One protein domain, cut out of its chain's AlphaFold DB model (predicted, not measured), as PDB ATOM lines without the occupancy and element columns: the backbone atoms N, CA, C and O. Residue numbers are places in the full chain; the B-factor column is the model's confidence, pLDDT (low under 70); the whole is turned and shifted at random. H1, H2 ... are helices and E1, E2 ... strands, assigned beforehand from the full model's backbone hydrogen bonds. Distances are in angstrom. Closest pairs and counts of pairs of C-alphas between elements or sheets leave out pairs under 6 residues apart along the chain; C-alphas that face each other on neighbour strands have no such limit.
ATOM      1  N   LEU A 320      -5.210 -38.074  -0.214       94.06
ATOM      2  CA  LEU A 320      -5.892 -36.835   0.144       94.06
ATOM      3  C   LEU A 320      -6.730 -37.057   1.406       94.06
ATOM      4  O   LEU A 320      -7.295 -38.135   1.596       94.06
ATOM      5  N   ALA A 321      -6.826 -36.035   2.251       95.56
ATOM      6  CA  ALA A 321      -7.852 -36.020   3.281       95.56
ATOM      7  C   ALA A 321      -9.252 -35.879   2.673       95.56
ATOM      8  O   ALA A 321      -9.433 -35.235   1.638       95.56
ATOM      9  N   ASP A 322     -10.230 -36.439   3.372       95.06
ATOM     10  CA  ASP A 322     -11.646 -36.192   3.128       95.06
ATOM     11  C   ASP A 322     -11.968 -34.706   3.431       95.06
ATOM     12  O   ASP A 322     -11.663 -34.234   4.534       95.06
ATOM     13  N   PRO A 323     -12.514 -33.930   2.471       90.44
ATOM     14  CA  PRO A 323     -12.845 -32.521   2.684       90.44
ATOM     15  C   PRO A 323     -14.027 -32.328   3.645       90.44
ATOM     16  O   PRO A 323     -14.061 -31.327   4.367       90.44
ATOM     17  N   ASP A 324     -14.951 -33.289   3.689       92.19
ATOM     18  CA  ASP A 324     -16.221 -33.217   4.413       92.19
ATOM     19  C   ASP A 324     -16.129 -33.855   5.814       92.19
ATOM     20  O   ASP A 324     -17.120 -33.924   6.547       92.19
ATOM     21  N   VAL A 325     -14.928 -34.283   6.237       95.00
ATOM     22  CA  VAL A 325     -14.716 -34.939   7.534       95.00
ATOM     23  C   VAL A 325     -15.112 -34.051   8.722       95.00
ATOM     24  O   VAL A 325     -14.463 -33.055   9.074       95.00
ATOM     25  N   VAL A 326     -16.163 -34.490   9.415       93.00
ATOM     26  CA  VAL A 326     -16.560 -33.981  10.727       93.00
ATOM     27  C   VAL A 326     -15.678 -34.647  11.785       93.00
ATOM     28  O   VAL A 326     -15.918 -35.774  12.208       93.00
ATOM     29  N   LEU A 327     -14.622 -33.944  12.193       93.69
ATOM     30  CA  LEU A 327     -13.826 -34.307  13.367       93.69
ATOM     31  C   LEU A 327     -14.488 -33.756  14.644       93.69
ATOM     32  O   LEU A 327     -15.018 -32.642  14.590       93.69
ATOM     33  N   PRO A 328     -14.410 -34.477  15.781       93.38
ATOM     34  CA  PRO A 328     -14.913 -33.993  17.064       93.38
ATOM     35  C   PRO A 328     -14.214 -32.703  17.506       93.38
ATOM     36  O   PRO A 328     -13.074 -32.411  17.117       93.38
ATOM     37  N   SER A 329     -14.888 -31.936  18.357       92.19
ATOM     38  CA  SER A 329     -14.308 -30.780  19.037       92.19
ATOM     39  C   SER A 329     -13.236 -31.217  20.049       92.19
ATOM     40  O   SER A 329     -13.159 -32.380  20.452       92.19
ATOM     41  N   ARG A 330     -12.380 -30.292  20.502       88.06
ATOM     42  CA  ARG A 330     -11.306 -30.640  21.456       88.06
ATOM     43  C   ARG A 330     -11.857 -31.024  22.835       88.06
ATOM     44  O   ARG A 330     -11.233 -31.771  23.586       88.06
ATOM     45  N   GLU A 331     -13.032 -30.508  23.155       91.25
ATOM     46  CA  GLU A 331     -13.807 -30.798  24.351       91.25
ATOM     47  C   GLU A 331     -14.331 -32.248  24.302       91.25
ATOM     48  O   GLU A 331     -14.241 -32.967  25.300       91.25
ATOM     49  N   GLU A 332     -14.763 -32.701  23.120       94.12
ATOM     50  CA  GLU A 332     -15.281 -34.047  22.821       94.12
ATOM     51  C   GLU A 332     -14.196 -35.135  22.684       94.12
ATOM     52  O   GLU A 332     -14.515 -36.321  22.749       94.12
ATOM     53  N   PHE A 333     -12.919 -34.767  22.521       94.44
ATOM     54  CA  PHE A 333     -11.801 -35.718  22.394       94.44
ATOM     55  C   PHE A 333     -11.772 -36.772  23.518       94.44
ATOM     56  O   PHE A 333     -11.981 -36.459  24.695       94.44
ATOM     57  N   THR A 334     -11.393 -38.007  23.185       93.62
ATOM     58  CA  THR A 334     -11.107 -39.060  24.177       93.62
ATOM     59  C   THR A 334      -9.880 -38.716  25.034       93.62
ATOM     60  O   THR A 334      -9.067 -37.866  24.669       93.62
ATOM     61  N   ASP A 335      -9.683 -39.409  26.160       91.69
ATOM     62  CA  ASP A 335      -8.501 -39.204  27.013       91.69
ATOM     63  C   ASP A 335      -7.174 -39.472  26.286       91.69
ATOM     64  O   ASP A 335      -6.167 -38.829  26.584       91.69
ATOM     65  N   VAL A 336      -7.160 -40.394  25.316       89.06
ATOM     66  CA  VAL A 336      -5.990 -40.656  24.459       89.06
ATOM     67  C   VAL A 336      -5.751 -39.471  23.527       89.06
ATOM     68  O   VAL A 336      -4.641 -38.946  23.480       89.06
ATOM     69  N   GLN A 337      -6.799 -38.978  22.862       93.88
ATOM     70  CA  GLN A 337      -6.726 -37.822  21.963       93.88
ATOM     71  C   GLN A 337      -6.320 -36.539  22.703       93.88
ATOM     72  O   GLN A 337      -5.484 -35.787  22.205       93.88
ATOM     73  N   LYS A 338      -6.832 -36.316  23.921       93.38
ATOM     74  CA  LYS A 338      -6.415 -35.223  24.818       93.38
ATOM     75  C   LYS A 338      -4.939 -35.355  25.198       93.38
ATOM     76  O   LYS A 338      -4.183 -34.412  24.987       93.38
ATOM     77  N   LYS A 339      -4.496 -36.535  25.654       91.06
ATOM     78  CA  LYS A 339      -3.079 -36.791  25.974       91.06
ATOM     79  C   LYS A 339      -2.167 -36.547  24.772       91.06
ATOM     80  O   LYS A 339      -1.197 -35.817  24.918       91.06
ATOM     81  N   VAL A 340      -2.493 -37.064  23.586       91.25
ATOM     82  CA  VAL A 340      -1.722 -36.831  22.347       91.25
ATOM     83  C   VAL A 340      -1.697 -35.347  21.964       91.25
ATOM     84  O   VAL A 340      -0.640 -34.821  21.613       91.25
ATOM     85  N   ALA A 341      -2.829 -34.649  22.074       89.44
ATOM     86  CA  ALA A 341      -2.949 -33.237  21.714       89.44
ATOM     87  C   ALA A 341      -2.271 -32.267  22.699       89.44
ATOM     88  O   ALA A 341      -2.101 -31.094  22.359       89.44
ATOM     89  N   ASP A 342      -1.858 -32.711  23.883       89.19
ATOM     90  CA  ASP A 342      -1.084 -31.907  24.842       89.19
ATOM     91  C   ASP A 342       0.306 -32.490  25.155       89.19
ATOM     92  O   ASP A 342       1.078 -31.864  25.884       89.19
ATOM     93  N   TYR A 343       0.666 -33.631  24.553       88.69
ATOM     94  CA  TYR A 343       1.932 -34.319  24.805       88.69
ATOM     95  C   TYR A 343       3.149 -33.462  24.436       88.69
ATOM     96  O   TYR A 343       3.250 -32.918  23.331       88.69
ATOM     97  N   GLN A 344       4.116 -33.404  25.351       83.19
ATOM     98  CA  GLN A 344       5.410 -32.752  25.175       83.19
ATOM     99  C   GLN A 344       6.486 -33.621  25.832       83.19
ATOM    100  O   GLN A 344       6.321 -34.041  26.973       83.19
ATOM    101  N   LEU A 345       7.599 -33.880  25.135       82.44
ATOM    102  CA  LEU A 345       8.726 -34.598  25.740       82.44
ATOM    103  C   LEU A 345       9.374 -33.755  26.854       82.44
ATOM    104  O   LEU A 345       9.520 -32.537  26.687       82.44
ATOM    105  N   PRO A 346       9.812 -34.378  27.963       82.94
ATOM    106  CA  PRO A 346      10.347 -33.653  29.106       82.94
ATOM    107  C   PRO A 346      11.615 -32.869  28.752       82.94
ATOM    108  O   PRO A 346      12.443 -33.265  27.922       82.94
ATOM    109  N   TYR A 347      11.785 -31.720  29.411       80.25
ATOM    110  CA  TYR A 347      12.923 -30.826  29.178       80.25
ATOM    111  C   TYR A 347      14.267 -31.531  29.435       80.25
ATOM    112  O   TYR A 347      15.205 -31.410  28.645       80.25
ATOM    113  N   ARG A 348      14.332 -32.359  30.480       81.75
ATOM    114  CA  ARG A 348      15.397 -33.350  30.665       81.75
ATOM    115  C   ARG A 348      14.976 -34.641  29.970       81.75
ATOM    116  O   ARG A 348      13.938 -35.196  30.290       81.75
ATOM    117  N   SER A 349      15.755 -35.067  28.983       83.88
ATOM    118  CA  SER A 349      15.581 -36.342  28.288       83.88
ATOM    119  C   SER A 349      16.900 -36.681  27.607       83.88
ATOM    120  O   SER A 349      17.444 -35.833  26.899       83.88
ATOM    121  N   LEU A 350      17.422 -37.893  27.806       87.06
ATOM    122  CA  LEU A 350      18.685 -38.330  27.189       87.06
ATOM    123  C   LEU A 350      18.576 -38.464  25.661       87.06
ATOM    124  O   LEU A 350      19.570 -38.368  24.948       87.06
ATOM    125  N   TYR A 351      17.354 -38.637  25.157       89.12
ATOM    126  CA  TYR A 351      17.045 -38.835  23.743       89.12
ATOM    127  C   TYR A 351      16.957 -37.522  22.953       89.12
ATOM    128  O   TYR A 351      16.988 -37.545  21.724       89.12
ATOM    129  N   LEU A 352      16.882 -36.370  23.632       91.94
ATOM    130  CA  LEU A 352      16.767 -35.047  23.016       91.94
ATOM    131  C   LEU A 352      17.886 -34.113  23.466       91.94
ATOM    132  O   LEU A 352      18.057 -33.834  24.655       91.94
ATOM    133  N   LYS A 353      18.556 -33.479  22.508       91.38
ATOM    134  CA  LYS A 353      19.550 -32.448  22.796       91.38
ATOM    135  C   LYS A 353      18.903 -31.289  23.580       91.38
ATOM    136  O   LYS A 353      17.813 -30.839  23.217       91.38
ATOM    137  N   PRO A 354      19.519 -30.795  24.670       86.62
ATOM    138  CA  PRO A 354      18.870 -29.821  25.554       86.62
ATOM    139  C   PRO A 354      18.902 -28.382  25.017       86.62
ATOM    140  O   PRO A 354      18.017 -27.599  25.339       86.62
ATOM    141  N   LYS A 355      19.910 -28.027  24.204       88.62
ATOM    142  CA  LYS A 355      20.107 -26.661  23.673       88.62
ATOM    143  C   LYS A 355      19.902 -26.536  22.160       88.62
ATOM    144  O   LYS A 355      19.696 -25.433  21.667       88.62
ATOM    145  N   GLU A 356      19.963 -27.639  21.416       93.19
ATOM    146  CA  GLU A 356      19.804 -27.621  19.960       93.19
ATOM    147  C   GLU A 356      18.325 -27.739  19.560       93.19
ATOM    148  O   GLU A 356      17.621 -28.659  19.983       93.19
ATOM    149  N   THR A 357      17.855 -26.819  18.715       93.69
ATOM    150  CA  THR A 357      16.481 -26.812  18.194       93.69
ATOM    151  C   THR A 357      16.454 -26.491  16.703       93.69
ATOM    152  O   THR A 357      17.219 -25.660  16.218       93.69
ATOM    153  N   ALA A 358      15.536 -27.124  15.981       93.12
ATOM    154  CA  ALA A 358      15.241 -26.859  14.583       93.12
ATOM    155  C   ALA A 358      13.961 -26.019  14.443       93.12
ATOM    156  O   ALA A 358      13.020 -26.138  15.233       93.12
ATOM    157  N   LYS A 359      13.914 -25.163  13.415       91.50
ATOM    158  CA  LYS A 359      12.775 -24.270  13.141       91.50
ATOM    159  C   LYS A 359      11.826 -24.878  12.112       91.50
ATOM    160  O   LYS A 359      12.179 -25.020  10.935       91.50
ATOM    161  N   PHE A 360      10.609 -25.159  12.563       87.56
ATOM    162  CA  PHE A 360       9.498 -25.681  11.780       87.56
ATOM    163  C   PHE A 360       8.363 -24.646  11.750       87.56
ATOM    164  O   PHE A 360       7.594 -24.459  12.693       87.56
ATOM    165  N   PHE A 361       8.292 -23.913  10.644       78.19
ATOM    166  CA  PHE A 361       7.291 -22.882  10.384       78.19
ATOM    167  C   PHE A 361       5.897 -23.488  10.210       78.19
ATOM    168  O   PHE A 361       5.756 -24.482   9.506       78.19
ATOM    169  N   ASN A 362       4.858 -22.814  10.701       63.09
ATOM    170  CA  ASN A 362       3.477 -22.932  10.219       63.09
ATOM    171  C   ASN A 362       2.707 -24.264  10.404       63.09
ATOM    172  O   ASN A 362       1.496 -24.225  10.210       63.09
ATOM    173  N   ILE A 363       3.307 -25.399  10.785       66.38
ATOM    174  CA  ILE A 363       2.630 -26.719  10.695       66.38
ATOM    175  C   ILE A 363       1.296 -26.798  11.471       66.38
ATOM    176  O   ILE A 363       0.316 -27.280  10.913       66.38
ATOM    177  N   ILE A 364       1.222 -26.286  12.711       64.69
ATOM    178  CA  ILE A 364       0.023 -26.421  13.580       64.69
ATOM    179  C   ILE A 364      -0.608 -25.061  13.962       64.69
ATOM    180  O   ILE A 364      -1.765 -24.980  14.375       64.69
ATOM    181  N   GLY A 365       0.128 -23.956  13.819       61.31
ATOM    182  CA  GLY A 365      -0.306 -22.618  14.244       61.31
ATOM    183  C   GLY A 365       0.371 -21.505  13.447       61.31
ATOM    184  O   GLY A 365       1.245 -21.786  12.629       61.31
ATOM    185  N   LYS A 366      -0.044 -20.245  13.651       57.44
ATOM    186  CA  LYS A 366       0.412 -19.073  12.866       57.44
ATOM    187  C   LYS A 366       1.911 -18.746  13.010       57.44
ATOM    188  O   LYS A 366       2.451 -18.063  12.148       57.44
ATOM    189  N   ASN A 367       2.565 -19.241  14.061       65.44
ATOM    190  CA  ASN A 367       3.934 -18.877  14.429       65.44
ATOM    191  C   ASN A 367       4.967 -19.922  13.955       65.44
ATOM    192  O   ASN A 367       4.624 -20.992  13.444       65.44
ATOM    193  N   VAL A 368       6.254 -19.616  14.142       71.62
ATOM    194  CA  VAL A 368       7.353 -20.576  13.957       71.62
ATOM    195  C   VAL A 368       7.475 -21.443  15.207       71.62
ATOM    196  O   VAL A 368       7.650 -20.907  16.298       71.62
ATOM    197  N   GLY A 369       7.407 -22.766  15.061       77.25
ATOM    198  CA  GLY A 369       7.727 -23.696  16.141       77.25
ATOM    199  C   GLY A 369       9.230 -23.967  16.199       77.25
ATOM    200  O   GLY A 369       9.839 -24.308  15.183       77.25
ATOM    201  N   THR A 370       9.830 -23.841  17.379       88.75
ATOM    202  CA  THR A 370      11.147 -24.420  17.686       88.75
ATOM    203  C   THR A 370      10.951 -25.803  18.288       88.75
ATOM    204  O   THR A 370      10.240 -25.945  19.281       88.75
ATOM    205  N   VAL A 371      11.585 -26.812  17.700       90.69
ATOM    206  CA  VAL A 371      11.462 -28.221  18.093       90.69
ATOM    207  C   VAL A 371      12.855 -28.743  18.434       90.69
ATOM    208  O   VAL A 371      13.792 -28.496  17.677       90.69
ATOM    209  N   ARG A 372      13.029 -29.436  19.565       93.25
ATOM    210  CA  ARG A 372      14.342 -29.973  19.975       93.25
ATOM    211  C   ARG A 372      14.850 -31.026  18.998       93.25
ATOM    212  O   ARG A 372      14.069 -31.849  18.516       93.25
ATOM    213  N   LEU A 373      16.154 -30.995  18.731       95.38
ATOM    214  CA  LEU A 373      16.814 -32.040  17.955       95.38
ATOM    215  C   LEU A 373      16.993 -33.311  18.795       95.38
ATOM    216  O   LEU A 373      17.312 -33.243  19.984       95.38
ATOM    217  N   ALA A 374      16.812 -34.470  18.172       95.25
ATOM    218  CA  ALA A 374      17.165 -35.756  18.753       95.25
ATOM    219  C   ALA A 374      18.679 -35.836  19.013       95.25
ATOM    220  O   ALA A 374      19.494 -35.331  18.237       95.25
ATOM    221  N   ALA A 375      19.053 -36.473  20.120       93.62
ATOM    222  CA  ALA A 375      20.438 -36.836  20.410       93.62
ATOM    223  C   ALA A 375      20.873 -38.077  19.608       93.62
ATOM    224  O   ALA A 375      22.044 -38.207  19.264       93.62
ATOM    225  N   ASP A 376      19.919 -38.953  19.284       91.75
ATOM    226  CA  ASP A 376      20.119 -40.211  18.565       91.75
ATOM    227  C   ASP A 376      19.627 -40.085  17.103       91.75
ATOM    228  O   ASP A 376      18.474 -39.684  16.892       91.75
ATOM    229  N   PRO A 377      20.446 -40.415  16.082       86.88
ATOM    230  CA  PRO A 377      20.052 -40.330  14.670       86.88
ATOM    231  C   PRO A 377      18.930 -41.308  14.277       86.88
ATOM    232  O   PRO A 377      18.257 -41.079  13.274       86.88
ATOM    233  N   GLY A 378      18.717 -42.374  15.055       90.25
ATOM    234  CA  GLY A 378      17.693 -43.397  14.845       90.25
ATOM    235  C   GLY A 378      16.527 -43.334  15.836       90.25
ATOM    236  O   GLY A 378      15.804 -44.325  15.964       90.25
ATOM    237  N   LEU A 379      16.329 -42.216  16.553       93.38
ATOM    238  CA  LEU A 379      15.304 -42.105  17.605       93.38
ATOM    239  C   LEU A 379      13.905 -42.497  17.112       93.38
ATOM    240  O   LEU A 379      13.220 -43.266  17.779       93.38
ATOM    241  N   ALA A 380      13.498 -42.025  15.930       94.00
ATOM    242  CA  ALA A 380      12.196 -42.369  15.355       94.00
ATOM    243  C   ALA A 380      12.013 -43.885  15.180       94.00
ATOM    244  O   ALA A 380      10.966 -44.423  15.524       94.00
ATOM    245  N   THR A 381      13.050 -44.587  14.718       94.25
ATOM    246  CA  THR A 381      13.037 -46.047  14.553       94.25
ATOM    247  C   THR A 381      12.980 -46.768  15.900       94.25
ATOM    248  O   THR A 381      12.273 -47.761  16.021       94.25
ATOM    249  N   LYS A 382      13.643 -46.246  16.943       92.44
ATOM    250  CA  LYS A 382      13.544 -46.781  18.319       92.44
ATOM    251  C   LYS A 382      12.162 -46.567  18.951       92.44
ATOM    252  O   LYS A 382      11.762 -47.337  19.817       92.44
ATOM    253  N   MET A 383      11.422 -45.560  18.487       92.12
ATOM    254  CA  MET A 383      10.029 -45.305  18.867       92.12
ATOM    255  C   MET A 383       8.996 -46.127  18.081       92.12
ATOM    256  O   MET A 383       7.820 -46.114  18.445       92.12
ATOM    257  N   THR A 384       9.388 -46.824  17.012       94.25
ATOM    258  CA  THR A 384       8.476 -47.644  16.204       94.25
ATOM    259  C   THR A 384       8.086 -48.922  16.944       94.25
ATOM    260  O   THR A 384       8.944 -49.705  17.341       94.25
ATOM    261  N   PHE A 385       6.781 -49.157  17.077       94.38
ATOM    262  CA  PHE A 385       6.219 -50.460  17.433       94.38
ATOM    263  C   PHE A 385       5.915 -51.289  16.177       94.38
ATOM    264  O   PHE A 385       6.339 -52.435  16.076       94.38
ATOM    265  N   VAL A 386       5.236 -50.689  15.191       95.25
ATOM    266  CA  VAL A 386       4.912 -51.316  13.895       95.25
ATOM    267  C   VAL A 386       5.156 -50.306  12.765       95.25
ATOM    268  O   VAL A 386       4.631 -49.196  12.853       95.25
ATOM    269  N   PRO A 387       5.933 -50.634  11.714       95.44
ATOM    270  CA  PRO A 387       6.158 -49.736  10.581       95.44
ATOM    271  C   PRO A 387       4.927 -49.633   9.665       95.44
ATOM    272  O   PRO A 387       4.220 -50.613   9.426       95.44
ATOM    273  N   LEU A 388       4.695 -48.433   9.131       95.69
ATOM    274  CA  LEU A 388       3.639 -48.126   8.158       95.69
ATOM    275  C   LEU A 388       4.243 -47.906   6.757       95.69
ATOM    276  O   LEU A 388       5.460 -47.811   6.600       95.69
ATOM    277  N   SER A 389       3.402 -47.819   5.727       93.31
ATOM    278  CA  SER A 389       3.797 -47.795   4.304       93.31
ATOM    279  C   SER A 389       4.603 -46.576   3.824       93.31
ATOM    280  O   SER A 389       4.998 -46.529   2.658       93.31
ATOM    281  N   ASN A 390       4.822 -45.556   4.662       94.50
ATOM    282  CA  ASN A 390       5.390 -44.260   4.264       94.50
ATOM    283  C   ASN A 390       4.536 -43.484   3.228       94.50
ATOM    284  O   ASN A 390       5.032 -42.535   2.596       94.50
ATOM    285  N   GLN A 391       3.243 -43.842   3.100       93.44
ATOM    286  CA  GLN A 391       2.219 -43.102   2.345       93.44
ATOM    287  C   GLN A 391       2.269 -41.610   2.669       93.44
ATOM    288  O   GLN A 391       2.284 -41.218   3.839       93.44
ATOM    289  N   LYS A 392       2.254 -40.777   1.625       96.00
ATOM    290  CA  LYS A 392       2.187 -39.321   1.743       96.00
ATOM    291  C   LYS A 392       0.750 -38.904   2.042       96.00
ATOM    292  O   LYS A 392      -0.150 -39.166   1.253       96.00
ATOM    293  N   LEU A 393       0.559 -38.194   3.144       96.00
ATOM    294  CA  LEU A 393      -0.715 -37.610   3.534       96.00
ATOM    295  C   LEU A 393      -0.764 -36.136   3.112       96.00
ATOM    296  O   LEU A 393       0.101 -35.338   3.489       96.00
ATOM    297  N   THR A 394      -1.792 -35.769   2.355       94.62
ATOM    298  CA  THR A 394      -2.013 -34.404   1.863       94.62
ATOM    299  C   THR A 394      -3.327 -33.865   2.405       94.62
ATOM    300  O   THR A 394      -4.408 -34.344   2.074       94.62
ATOM    301  N   ALA A 395      -3.219 -32.847   3.256       92.88
ATOM    302  CA  ALA A 395      -4.349 -32.195   3.896       92.88
ATOM    303  C   ALA A 395      -4.028 -30.748   4.256       92.88
ATOM    304  O   ALA A 395      -2.863 -30.378   4.445       92.88
ATOM    305  N   ASP A 396      -5.082 -29.954   4.424       90.44
ATOM    306  CA  ASP A 396      -4.963 -28.578   4.873       90.44
ATOM    307  C   ASP A 396      -4.328 -28.452   6.259       90.44
ATOM    308  O   ASP A 396      -4.611 -29.196   7.201       90.44
ATOM    309  N   ARG A 397      -3.553 -27.379   6.421       87.62
ATOM    310  CA  ARG A 397      -2.998 -26.905   7.702       87.62
ATOM    311  C   ARG A 397      -4.049 -26.808   8.818       87.62
ATOM    312  O   ARG A 397      -3.737 -27.028   9.986       87.62
ATOM    313  N   GLY A 398      -5.292 -26.471   8.464       89.88
ATOM    314  CA  GLY A 398      -6.419 -26.448   9.398       89.88
ATOM    315  C   GLY A 398      -6.798 -27.841   9.907       89.88
ATOM    316  O   GLY A 398      -7.063 -27.996  11.098       89.88
ATOM    317  N   LEU A 399      -6.764 -28.863   9.044       93.06
ATOM    318  CA  LEU A 399      -7.081 -30.242   9.415       93.06
ATOM    319  C   LEU A 399      -6.024 -30.824  10.357       93.06
ATOM    320  O   LEU A 399      -6.392 -31.351  11.399       93.06
ATOM    321  N   TRP A 400      -4.732 -30.628  10.081       93.56
ATOM    322  CA  TRP A 400      -3.653 -31.061  10.984       93.56
ATOM    323  C   TRP A 400      -3.785 -30.488  12.402       93.56
ATOM    324  O   TRP A 400      -3.487 -31.171  13.379       93.56
ATOM    325  N   LYS A 401      -4.290 -29.252  12.532       91.19
ATOM    326  CA  LYS A 401      -4.626 -28.662  13.835       91.19
ATOM    327  C   LYS A 401      -5.879 -29.298  14.461       91.19
ATOM    328  O   LYS A 401      -5.865 -29.542  15.666       91.19
ATOM    329  N   ARG A 402      -6.940 -29.563  13.680       92.69
ATOM    330  CA  ARG A 402      -8.170 -30.246  14.150       92.69
ATOM    331  C   ARG A 402      -7.908 -31.688  14.599       92.69
ATOM    332  O   ARG A 402      -8.477 -32.107  15.590       92.69
ATOM    333  N   LEU A 403      -6.981 -32.394  13.952       94.25
ATOM    334  CA  LEU A 403      -6.507 -33.735  14.326       94.25
ATOM    335  C   LEU A 403      -5.709 -33.779  15.645       94.25
ATOM    336  O   LEU A 403      -5.236 -34.840  16.041       94.25
ATOM    337  N   GLY A 404      -5.484 -32.638  16.304       92.00
ATOM    338  CA  GLY A 404      -4.698 -32.572  17.537       92.00
ATOM    339  C   GLY A 404      -3.194 -32.813  17.352       92.00
ATOM    340  O   GLY A 404      -2.489 -32.888  18.351       92.00
ATOM    341  N   MET A 405      -2.684 -32.891  16.116       93.88
ATOM    342  CA  MET A 405      -1.298 -33.290  15.836       93.88
ATOM    343  C   MET A 405      -0.267 -32.429  16.592       93.88
ATOM    344  O   MET A 405      -0.394 -31.197  16.678       93.88
ATOM    345  N   ARG A 406       0.786 -33.071  17.116       90.81
ATOM    346  CA  ARG A 406       1.892 -32.423  17.845       90.81
ATOM    347  C   ARG A 406       3.248 -32.886  17.341       90.81
ATOM    348  O   ARG A 406       3.539 -34.074  17.374       90.81
ATOM    349  N   ILE A 407       4.095 -31.946  16.909       93.31
ATOM    350  CA  ILE A 407       5.498 -32.254  16.597       93.31
ATOM    351  C   ILE A 407       6.210 -32.570  17.909       93.31
ATOM    352  O   ILE A 407       6.198 -31.757  18.830       93.31
ATOM    353  N   LEU A 408       6.820 -33.746  17.965       92.38
ATOM    354  CA  LEU A 408       7.413 -34.308  19.165       92.38
ATOM    355  C   LEU A 408       8.901 -33.959  19.273       92.38
ATOM    356  O   LEU A 408       9.368 -33.479  20.303       92.38
ATOM    357  N   PHE A 409       9.634 -34.180  18.181       94.31
ATOM    358  CA  PHE A 409      11.055 -33.873  18.054       94.31
ATOM    359  C   PHE A 409      11.445 -33.685  16.585       94.31
ATOM    360  O   PHE A 409      10.709 -34.055  15.665       94.31
ATOM    361  N   ALA A 410      12.620 -33.106  16.366       96.25
ATOM    362  CA  ALA A 410      13.247 -32.974  15.063       96.25
ATOM    363  C   ALA A 410      14.428 -33.948  14.961       96.25
ATOM    364  O   ALA A 410      15.241 -34.039  15.875       96.25
ATOM    365  N   GLN A 411      14.539 -34.687  13.861       96.12
ATOM    366  CA  GLN A 411      15.668 -35.587  13.612       96.12
ATOM    367  C   GLN A 411      16.855 -34.834  12.992       96.12
ATOM    368  O   GLN A 411      18.007 -35.174  13.243       96.12
ATOM    369  N   ASN A 412      16.564 -33.790  12.209       95.50
ATOM    370  CA  ASN A 412      17.501 -32.786  11.700       95.50
ATOM    371  C   ASN A 412      16.720 -31.491  11.358       95.50
ATOM    372  O   ASN A 412      15.532 -31.382  11.659       95.50
ATOM    373  N   GLU A 413      17.350 -30.494  10.729       94.25
ATOM    374  CA  GLU A 413      16.688 -29.217  10.396       94.25
ATOM    375  C   GLU A 413      15.512 -29.317   9.406       94.25
ATOM    376  O   GLU A 413      14.736 -28.358   9.277       94.25
ATOM    377  N   ASN A 414      15.400 -30.449   8.701       95.25
ATOM    378  CA  ASN A 414      14.440 -30.692   7.625       95.25
ATOM    379  C   ASN A 414      13.464 -31.843   7.906       95.25
ATOM    380  O   ASN A 414      12.404 -31.884   7.290       95.25
ATOM    381  N   ILE A 415      13.783 -32.757   8.824       96.62
ATOM    382  CA  ILE A 415      12.935 -33.901   9.178       96.62
ATOM    383  C   ILE A 415      12.530 -33.792  10.644       96.62
ATOM    384  O   ILE A 415      13.387 -33.723  11.525       96.62
ATOM    385  N   ALA A 416      11.228 -33.828  10.906       96.38
ATOM    386  CA  ALA A 416      10.661 -33.951  12.245       96.38
ATOM    387  C   ALA A 416       9.631 -35.079  12.311       96.38
ATOM    388  O   ALA A 416       9.178 -35.576  11.282       96.38
ATOM    389  N   PHE A 417       9.263 -35.469  13.528       96.25
ATOM    390  CA  PHE A 417       8.268 -36.503  13.784       96.25
ATOM    391  C   PHE A 417       7.178 -35.969  14.711       96.25
ATOM    392  O   PHE A 417       7.462 -35.221  15.651       96.25
ATOM    393  N   ALA A 418       5.925 -36.319  14.427       95.69
ATOM    394  CA  ALA A 418       4.752 -35.825  15.136       95.69
ATOM    395  C   ALA A 418       3.803 -36.951  15.552       95.69
ATOM    396  O   ALA A 418       3.641 -37.923  14.822       95.69
ATOM    397  N   LEU A 419       3.159 -36.787  16.706       95.44
ATOM    398  CA  LEU A 419       2.112 -37.674  17.203       95.44
ATOM    399  C   LEU A 419       0.741 -37.233  16.684       95.44
ATOM    400  O   LEU A 419       0.450 -36.032  16.631       95.44
ATOM    401  N   VAL A 420      -0.108 -38.206  16.358       96.06
ATOM    402  CA  VAL A 420      -1.541 -38.032  16.076       96.06
ATOM    403  C   VAL A 420      -2.303 -39.298  16.488       96.06
ATOM    404  O   VAL A 420      -1.764 -40.401  16.421       96.06
ATOM    405  N   ASP A 421      -3.543 -39.148  16.946       96.88
ATOM    406  CA  ASP A 421      -4.400 -40.280  17.317       96.88
ATOM    407  C   ASP A 421      -4.797 -41.115  16.085       96.88
ATOM    408  O   ASP A 421      -5.185 -40.563  15.051       96.88
ATOM    409  N   ALA A 422      -4.708 -42.444  16.189       96.75
ATOM    410  CA  ALA A 422      -4.964 -43.343  15.064       96.75
ATOM    411  C   ALA A 422      -6.428 -43.333  14.596       96.75
ATOM    412  O   ALA A 422      -6.686 -43.497  13.402       96.75
ATOM    413  N   GLN A 423      -7.391 -43.122  15.499       96.12
ATOM    414  CA  GLN A 423      -8.812 -43.090  15.149       96.12
ATOM    415  C   GLN A 423      -9.136 -41.809  14.370       96.12
ATOM    416  O   GLN A 423      -9.660 -41.893  13.258       96.12
ATOM    417  N   LEU A 424      -8.728 -40.640  14.885       96.75
ATOM    418  CA  LEU A 424      -8.881 -39.356  14.182       96.75
ATOM    419  C   LEU A 424      -8.196 -39.373  12.805       96.75
ATOM    420  O   LEU A 424      -8.751 -38.872  11.825       96.75
ATOM    421  N   LEU A 425      -7.006 -39.979  12.711       97.00
ATOM    422  CA  LEU A 425      -6.260 -40.082  11.458       97.00
ATOM    423  C   LEU A 425      -6.979 -40.955  10.415       97.00
ATOM    424  O   LEU A 425      -7.082 -40.551   9.258       97.00
ATOM    425  N   LYS A 426      -7.516 -42.119  10.811       96.38
ATOM    426  CA  LYS A 426      -8.301 -42.987   9.912       96.38
ATOM    427  C   LYS A 426      -9.580 -42.305   9.420       96.38
ATOM    428  O   LYS A 426      -9.933 -42.490   8.259       96.38
ATOM    429  N   SER A 427     -10.246 -41.516  10.267       95.81
ATOM    430  CA  SER A 427     -11.431 -40.736   9.875       95.81
ATOM    431  C   SER A 427     -11.103 -39.637   8.863       95.81
ATOM    432  O   SER A 427     -11.872 -39.426   7.936       95.81
ATOM    433  N   ALA A 428      -9.961 -38.956   9.003       96.88
ATOM    434  CA  ALA A 428      -9.546 -37.903   8.072       96.88
ATOM    435  C   ALA A 428      -8.977 -38.419   6.740       96.88
ATOM    436  O   ALA A 428      -9.034 -37.699   5.747       96.88
ATOM    437  N   PHE A 429      -8.422 -39.635   6.704       96.69
ATOM    438  CA  PHE A 429      -7.785 -40.217   5.517       96.69
ATOM    439  C   PHE A 429      -8.385 -41.597   5.170       96.69
ATOM    440  O   PHE A 429      -7.693 -42.616   5.268       96.69
ATOM    441  N   PRO A 430      -9.660 -41.670   4.735       93.31
ATOM    442  CA  PRO A 430     -10.319 -42.945   4.435       93.31
ATOM    443  C   PRO A 430      -9.651 -43.724   3.285       93.31
ATOM    444  O   PRO A 430      -9.693 -44.954   3.286       93.31
ATOM    445  N   GLY A 431      -8.983 -43.038   2.348       91.00
ATOM    446  CA  GLY A 431      -8.220 -43.637   1.239       91.00
ATOM    447  C   GLY A 431      -6.832 -44.193   1.601       91.00
ATOM    448  O   GLY A 431      -6.045 -44.504   0.709       91.00
ATOM    449  N   MET A 432      -6.498 -44.286   2.889       93.62
ATOM    450  CA  MET A 432      -5.277 -44.937   3.380       93.62
ATOM    451  C   MET A 432      -5.266 -46.442   3.052       93.62
ATOM    452  O   MET A 432      -6.325 -47.074   3.053       93.62
ATOM    453  N   LEU A 433      -4.079 -47.023   2.809       90.75
ATOM    454  CA  LEU A 433      -3.920 -48.463   2.547       90.75
ATOM    455  C   LEU A 433      -4.606 -49.318   3.620       90.75
ATOM    456  O   LEU A 433      -4.494 -49.043   4.818       90.75
ATOM    457  N   LEU A 434      -5.262 -50.399   3.188       91.50
ATOM    458  CA  LEU A 434      -5.970 -51.319   4.079       91.50
ATOM    459  C   LEU A 434      -5.038 -51.914   5.148       91.50
ATOM    460  O   LEU A 434      -5.423 -51.977   6.313       91.50
ATOM    461  N   GLU A 435      -3.803 -52.264   4.779       92.50
ATOM    462  CA  GLU A 435      -2.765 -52.718   5.712       92.50
ATOM    463  C   GLU A 435      -2.492 -51.711   6.835       92.50
ATOM    464  O   GLU A 435      -2.475 -52.066   8.010       92.50
ATOM    465  N   ASP A 436      -2.278 -50.438   6.497       95.19
ATOM    466  CA  ASP A 436      -1.967 -49.407   7.487       95.19
ATOM    467  C   ASP A 436      -3.190 -49.096   8.352       95.19
ATOM    468  O   ASP A 436      -3.055 -48.930   9.562       95.19
ATOM    469  N   ARG A 437      -4.398 -49.139   7.774       94.88
ATOM    470  CA  ARG A 437      -5.662 -49.053   8.525       94.88
ATOM    471  C   ARG A 437      -5.882 -50.238   9.478       94.88
ATOM    472  O   ARG A 437      -6.566 -50.052  10.482       94.88
ATOM    473  N   GLN A 438      -5.321 -51.416   9.190       95.38
ATOM    474  CA  GLN A 438      -5.323 -52.583  10.087       95.38
ATOM    475  C   GLN A 438      -4.254 -52.469  11.187       95.38
ATOM    476  O   GLN A 438      -4.537 -52.790  12.339       95.38
ATOM    477  N   LYS A 439      -3.049 -51.974  10.865       96.38
ATOM    478  CA  LYS A 439      -1.972 -51.707  11.843       96.38
ATOM    479  C   LYS A 439      -2.370 -50.600  12.836       96.38
ATOM    480  O   LYS A 439      -2.049 -50.680  14.019       96.38
ATOM    481  N   LEU A 440      -3.091 -49.580  12.366       96.19
ATOM    482  CA  LEU A 440      -3.612 -48.458  13.155       96.19
ATOM    483  C   LEU A 440      -4.879 -48.845  13.935       96.19
ATOM    484  O   LEU A 440      -5.988 -48.405  13.622       96.19
ATOM    485  N   LEU A 441      -4.722 -49.667  14.971       94.75
ATOM    486  CA  LEU A 441      -5.810 -50.042  15.881       94.75
ATOM    487  C   LEU A 441      -6.345 -48.827  16.667       94.75
ATOM    488  O   LEU A 441      -5.634 -47.844  16.893       94.75
ATOM    489  N   ASP A 442      -7.609 -48.873  17.087       91.88
ATOM    490  CA  ASP A 442      -8.207 -47.789  17.880       91.88
ATOM    491  C   ASP A 442      -7.538 -47.665  19.259       91.88
ATOM    492  O   ASP A 442      -7.131 -48.656  19.864       91.88
ATOM    493  N   GLY A 443      -7.369 -46.427  19.732       90.62
ATOM    494  CA  GLY A 443      -6.588 -46.118  20.936       90.62
ATOM    495  C   GLY A 443      -5.061 -46.169  20.762       90.62
ATOM    496  O   GLY A 443      -4.343 -45.877  21.718       90.62
ATOM    497  N   THR A 444      -4.542 -46.500  19.571       95.12
ATOM    498  CA  THR A 444      -3.104 -46.373  19.261       95.12
ATOM    499  C   THR A 444      -2.743 -44.966  18.774       95.12
ATOM    500  O   THR A 444      -3.603 -44.168  18.395       95.12
ATOM    501  N   VAL A 445      -1.446 -44.646  18.782       96.25
ATOM    502  CA  VAL A 445      -0.918 -43.345  18.346       96.25
ATOM    503  C   VAL A 445      -0.014 -43.555  17.137       96.25
ATOM    504  O   VAL A 445       0.888 -44.395  17.170       96.25
ATOM    505  N   ALA A 446      -0.242 -42.784  16.077       97.31
ATOM    506  CA  ALA A 446       0.575 -42.797  14.873       97.31
ATOM    507  C   ALA A 446       1.722 -41.782  14.976       97.31
ATOM    508  O   ALA A 446       1.537 -40.651  15.438       97.31
ATOM    509  N   LEU A 447       2.896 -42.178  14.487       97.38
ATOM    510  CA  LEU A 447       4.039 -41.313  14.241       97.38
ATOM    511  C   LEU A 447       4.013 -40.870  12.774       97.38
ATOM    512  O   LEU A 447       4.072 -41.688  11.853       97.38
ATOM    513  N   ILE A 448       3.933 -39.561  12.561       97.81
ATOM    514  CA  ILE A 448       3.947 -38.923  11.247       97.81
ATOM    515  C   ILE A 448       5.334 -38.335  11.009       97.81
ATOM    516  O   ILE A 448       5.776 -37.466  11.765       97.81
ATOM    517  N   LYS A 449       6.019 -38.770   9.946       97.44
ATOM    518  CA  LYS A 449       7.241 -38.115   9.458       97.44
ATOM    519  C   LYS A 449       6.845 -36.824   8.747       97.44
ATOM    520  O   LYS A 449       5.933 -36.823   7.921       97.44
ATOM    521  N   ILE A 450       7.535 -35.733   9.051       96.62
ATOM    522  CA  ILE A 450       7.315 -34.417   8.455       96.62
ATOM    523  C   ILE A 450       8.596 -33.970   7.759       96.62
ATOM    524  O   ILE A 450       9.613 -33.710   8.401       96.62
ATOM    525  N   GLU A 451       8.522 -33.860   6.437       95.56
ATOM    526  CA  GLU A 451       9.619 -33.485   5.549       95.56
ATOM    527  C   GLU A 451       9.435 -32.025   5.116       95.56
ATOM    528  O   GLU A 451       8.459 -31.663   4.455       95.56
ATOM    529  N   LYS A 452      10.364 -31.159   5.520       93.00
ATOM    530  CA  LYS A 452      10.385 -29.721   5.231       93.00
ATOM    531  C   LYS A 452      10.897 -29.471   3.820       93.00
ATOM    532  O   LYS A 452      12.069 -29.676   3.513       93.00
ATOM    533  N   LEU A 453      10.010 -28.972   2.971       89.12
ATOM    534  CA  LEU A 453      10.313 -28.544   1.612       89.12
ATOM    535  C   LEU A 453      10.530 -27.022   1.586       89.12
ATOM    536  O   LEU A 453      10.200 -26.308   2.534       89.12
ATOM    537  N   LYS A 454      11.049 -26.487   0.473       85.12
ATOM    538  CA  LYS A 454      11.466 -25.070   0.350       85.12
ATOM    539  C   LYS A 454      10.397 -24.032   0.749       85.12
ATOM    540  O   LYS A 454      10.762 -22.915   1.108       85.12
ATOM    541  N   ARG A 455       9.101 -24.360   0.644       83.75
ATOM    542  CA  ARG A 455       7.957 -23.492   1.016       83.75
ATOM    543  C   ARG A 455       6.755 -24.253   1.608       83.75
ATOM    544  O   ARG A 455       5.684 -23.674   1.754       83.75
ATOM    545  N   SER A 456       6.900 -25.542   1.906       88.50
ATOM    546  CA  SER A 456       5.795 -26.450   2.247       88.50
ATOM    547  C   SER A 456       6.303 -27.643   3.063       88.50
ATOM    548  O   SER A 456       7.491 -27.716   3.374       88.50
ATOM    549  N   TYR A 457       5.418 -28.578   3.407       92.69
ATOM    550  CA  TYR A 457       5.772 -29.834   4.065       92.69
ATOM    551  C   TYR A 457       5.140 -31.011   3.329       92.69
ATOM    552  O   TYR A 457       4.039 -30.873   2.794       92.69
ATOM    553  N   ALA A 458       5.815 -32.156   3.337       94.12
ATOM    554  CA  ALA A 458       5.186 -33.449   3.106       94.12
ATOM    555  C   ALA A 458       5.018 -34.166   4.453       94.12
ATOM    556  O   ALA A 458       5.922 -34.147   5.290       94.12
ATOM    557  N   PHE A 459       3.857 -34.779   4.656       96.50
ATOM    558  CA  PHE A 459       3.529 -35.587   5.829       96.50
ATOM    559  C   PHE A 459       3.473 -37.047   5.388       96.50
ATOM    560  O   PHE A 459       2.963 -37.319   4.301       96.50
ATOM    561  N   ARG A 460       3.998 -37.984   6.182       97.12
ATOM    562  CA  ARG A 460       4.002 -39.416   5.838       97.12
ATOM    563  C   ARG A 460       3.703 -40.321   7.026       97.12
ATOM    564  O   ARG A 460       4.171 -40.048   8.132       97.12
ATOM    565  N   LEU A 461       2.981 -41.414   6.784       96.88
ATOM    566  CA  LEU A 461       2.744 -42.484   7.762       96.88
ATOM    567  C   LEU A 461       4.045 -43.234   8.068       96.88
ATOM    568  O   LEU A 461       4.502 -44.009   7.236       96.88
ATOM    569  N   PHE A 462       4.646 -43.030   9.239       97.25
ATOM    570  CA  PHE A 462       5.930 -43.659   9.563       97.25
ATOM    571  C   PHE A 462       5.766 -44.937  10.395       97.25
ATOM    572  O   PHE A 462       6.225 -46.002   9.984       97.25
ATOM    573  N   SER A 463       5.088 -44.862  11.542       97.50
ATOM    574  CA  SER A 463       4.871 -46.032  12.404       97.50
ATOM    575  C   SER A 463       3.692 -45.877  13.363       97.50
ATOM    576  O   SER A 463       3.197 -44.777  13.591       97.50
ATOM    577  N   VAL A 464       3.260 -46.986  13.962       97.25
ATOM    578  CA  VAL A 464       2.565 -46.985  15.257       97.25
ATOM    579  C   VAL A 464       3.616 -46.799  16.354       97.25
ATOM    580  O   VAL A 464       4.675 -47.431  16.304       97.25
ATOM    581  N   VAL A 465       3.347 -45.942  17.338       95.06
ATOM    582  CA  VAL A 465       4.310 -45.587  18.394       95.06
ATOM    583  C   VAL A 465       4.357 -46.640  19.500       95.06
ATOM    584  O   VAL A 465       3.326 -47.068  20.016       95.06
ATOM    585  N   ASN A 466       5.566 -46.994  19.932       93.38
ATOM    586  CA  ASN A 466       5.802 -47.766  21.145       93.38
ATOM    587  C   ASN A 466       5.544 -46.889  22.387       93.38
ATOM    588  O   ASN A 466       6.352 -46.029  22.748       93.38
ATOM    589  N   VAL A 467       4.395 -47.102  23.035       87.00
ATOM    590  CA  VAL A 467       3.947 -46.324  24.204       87.00
ATOM    591  C   VAL A 467       4.825 -46.573  25.437       87.00
ATOM    592  O   VAL A 467       5.029 -45.658  26.232       87.00
ATOM    593  N   ASP A 468       5.409 -47.761  25.585       87.44
ATOM    594  CA  ASP A 468       6.314 -48.057  26.701       87.44
ATOM    595  C   ASP A 468       7.696 -47.423  26.508       87.44
ATOM    596  O   ASP A 468       8.316 -46.982  27.477       87.44
ATOM    597  N   PHE A 469       8.135 -47.250  25.257       86.38
ATOM    598  CA  PHE A 469       9.290 -46.407  24.943       86.38
ATOM    599  C   PHE A 469       8.990 -44.911  25.162       86.38
ATOM    600  O   PHE A 469       9.844 -44.196  25.674       86.38
ATOM    601  N   LEU A 470       7.783 -44.414  24.844       84.38
ATOM    602  CA  LEU A 470       7.383 -43.046  25.225       84.38
ATOM    603  C   LEU A 470       7.504 -42.842  26.745       84.38
ATOM    604  O   LEU A 470       8.166 -41.900  27.176       84.38
ATOM    605  N   ARG A 471       6.935 -43.760  27.540       84.75
ATOM    606  CA  ARG A 471       7.010 -43.743  29.012       84.75
ATOM    607  C   ARG A 471       8.453 -43.767  29.519       84.75
ATOM    608  O   ARG A 471       8.792 -43.000  30.414       84.75
ATOM    609  N   SER A 472       9.336 -44.595  28.954       82.75
ATOM    610  CA  SER A 472      10.739 -44.640  29.402       82.75
ATOM    611  C   SER A 472      11.503 -43.331  29.154       82.75
ATOM    612  O   SER A 472      12.464 -43.051  29.869       82.75
ATOM    613  N   MET A 473      11.048 -42.482  28.225       79.25
ATOM    614  CA  MET A 473      11.579 -41.123  28.054       79.25
ATOM    615  C   MET A 473      11.086 -40.120  29.112       79.25
ATOM    616  O   MET A 473      11.697 -39.057  29.230       79.25
ATOM    617  N   GLU A 474      10.021 -40.429  29.863       75.38
ATOM    618  CA  GLU A 474       9.467 -39.595  30.945       75.38
ATOM    619  C   GLU A 474      10.185 -39.823  32.288       75.38
ATOM    620  O   GLU A 474      10.469 -38.864  33.003       75.38
ATOM    621  N   TYR A 475      10.536 -41.074  32.613       61.34
ATOM    622  CA  TYR A 475      11.088 -41.468  33.922       61.34
ATOM    623  C   TYR A 475      12.588 -41.158  34.145       61.34
ATOM    624  O   TYR A 475      13.169 -41.627  35.123       61.34
ATOM    625  N   VAL A 476      13.232 -40.368  33.277       56.06
ATOM    626  CA  VAL A 476      14.648 -39.962  33.421       56.06
ATOM    627  C   VAL A 476      14.744 -38.499  33.883       56.06
ATOM    628  O   VAL A 476      15.048 -37.601  33.092       56.06
TER     629      VAL A 476
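This is residues 320 to 476 of the 477 residues of an uncharacterized protein of Sporisorium reilianum (strain SRZ2) (UniProt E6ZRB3). A strongly twisted antiparallel sheet makes the core, with E6 and E7 in its middle, and short helices are set round it: H1 packs on E6, while H4 and H5 lie by E7 and E8. The hairpin of E1 and E2 sits at the E5 edge of this sheet, and residues 320 to 334, with no named element, run along the outside. The printed part has 157 residues with six named helices and eight named strands, in the order H1 E1 E2 H2 E3 E4 H3 E5 E6 H4 H5 E7 E8 H6. The larger sheet is branched, with antiparallel pairs E5 and E6, E6 and E7, E7 and E8, E3 and E8, and E4 and E8; E1 and E2 make a second, antiparallel sheet, and the class is mixed, helices and strands. The whole is compact, with a radius of gyration of the C-alphas of 14.7 A, and rounded, spanning 42 by 35 by 31 A.

After residues 320 to 334, H1 covers residues 335 to 342, begins at C-alpha 335 (-8.501, -39.204, 27.013) and is 10.6 A long. E1, residues 352 to 361, is 19.9 A long and bends by 98 degrees at residue 355. E2, residues 368 to 374, is 18.7 A long. H2 is residues 379 to 382, E3 384 to 387, E4 392 to 394 and H3 397 to 402. E5, residues 406 to 410, is 11.7 A long, and E6, residues 415 to 421, is 20.2 A long. H4, residues 422 to 428, is 10.0 A long and follows E6 directly; H5 is residues 434 to 439. E7, residues 445 to 452, is 22.0 A long and begins at C-alpha 445 (-0.918, -43.345, 18.346). E8, residues 457 to 465, is 21.3 A long and bends by 54 degrees at residue 462. H6, residues 467 to 472, ends at C-alpha 472 (10.739, -44.640, 29.402).

In the branched sheet, E5 lies on one side of E6 and E7 on the other side; N 408 and O 417 are 2.8 A apart, and N 418 and O 448 are 2.9 A apart. E7 and E8 form a hairpin, with N 449 and O 460 at 2.9 A. On the other side of E8 from E7 its pairing is staggered: E4 is beside residues 459 to 460, with N 393 and O 459 at 2.8 A, and E3 beside 463 to 465, with N 464 and O 386 at 2.8 A. H1 is on this sheet at a height of 6.9 A, and its closest C-alphas to E6 are those of Gln 337 and Asp 421, 5.7 A apart. H2 is on the sheet at a height of 8.0 A. H3 with residues 397 to 400, H4 with 422 to 428, H5 with 436 to 439 and H6 with 467 to 469 only graze it, H3 being only just on it with 5 pairs of C-alphas within 10 A. H4 and H5 are close but not clearly touching, at a shallow tilt of 28 degrees, opposite ways; their closest C-alphas are those of Lys 426 and Arg 437, 6.8 A apart. In the hairpin of E1 and E2, N 358 and O 371 are 2.8 A apart. E2 and E5 have 10 pairs of C-alphas within 8 A, the closest those of Leu 373 and Ala 410 at 4.7 A. In H1, H3, H4, H5 and H6 every O i to N i+4 pair is within hydrogen-bond range; H2 is too short for such a pair.

The C-alphas farthest apart are those of Asp 324 and Val 476, 42.9 A. The printed part has no cut. The links H1 to E1 and E1 to E2 are short; the others are tight. The mean pLDDT of the printed part is 90.5, and residues 362 to 367 and 475 to 476 are under 70.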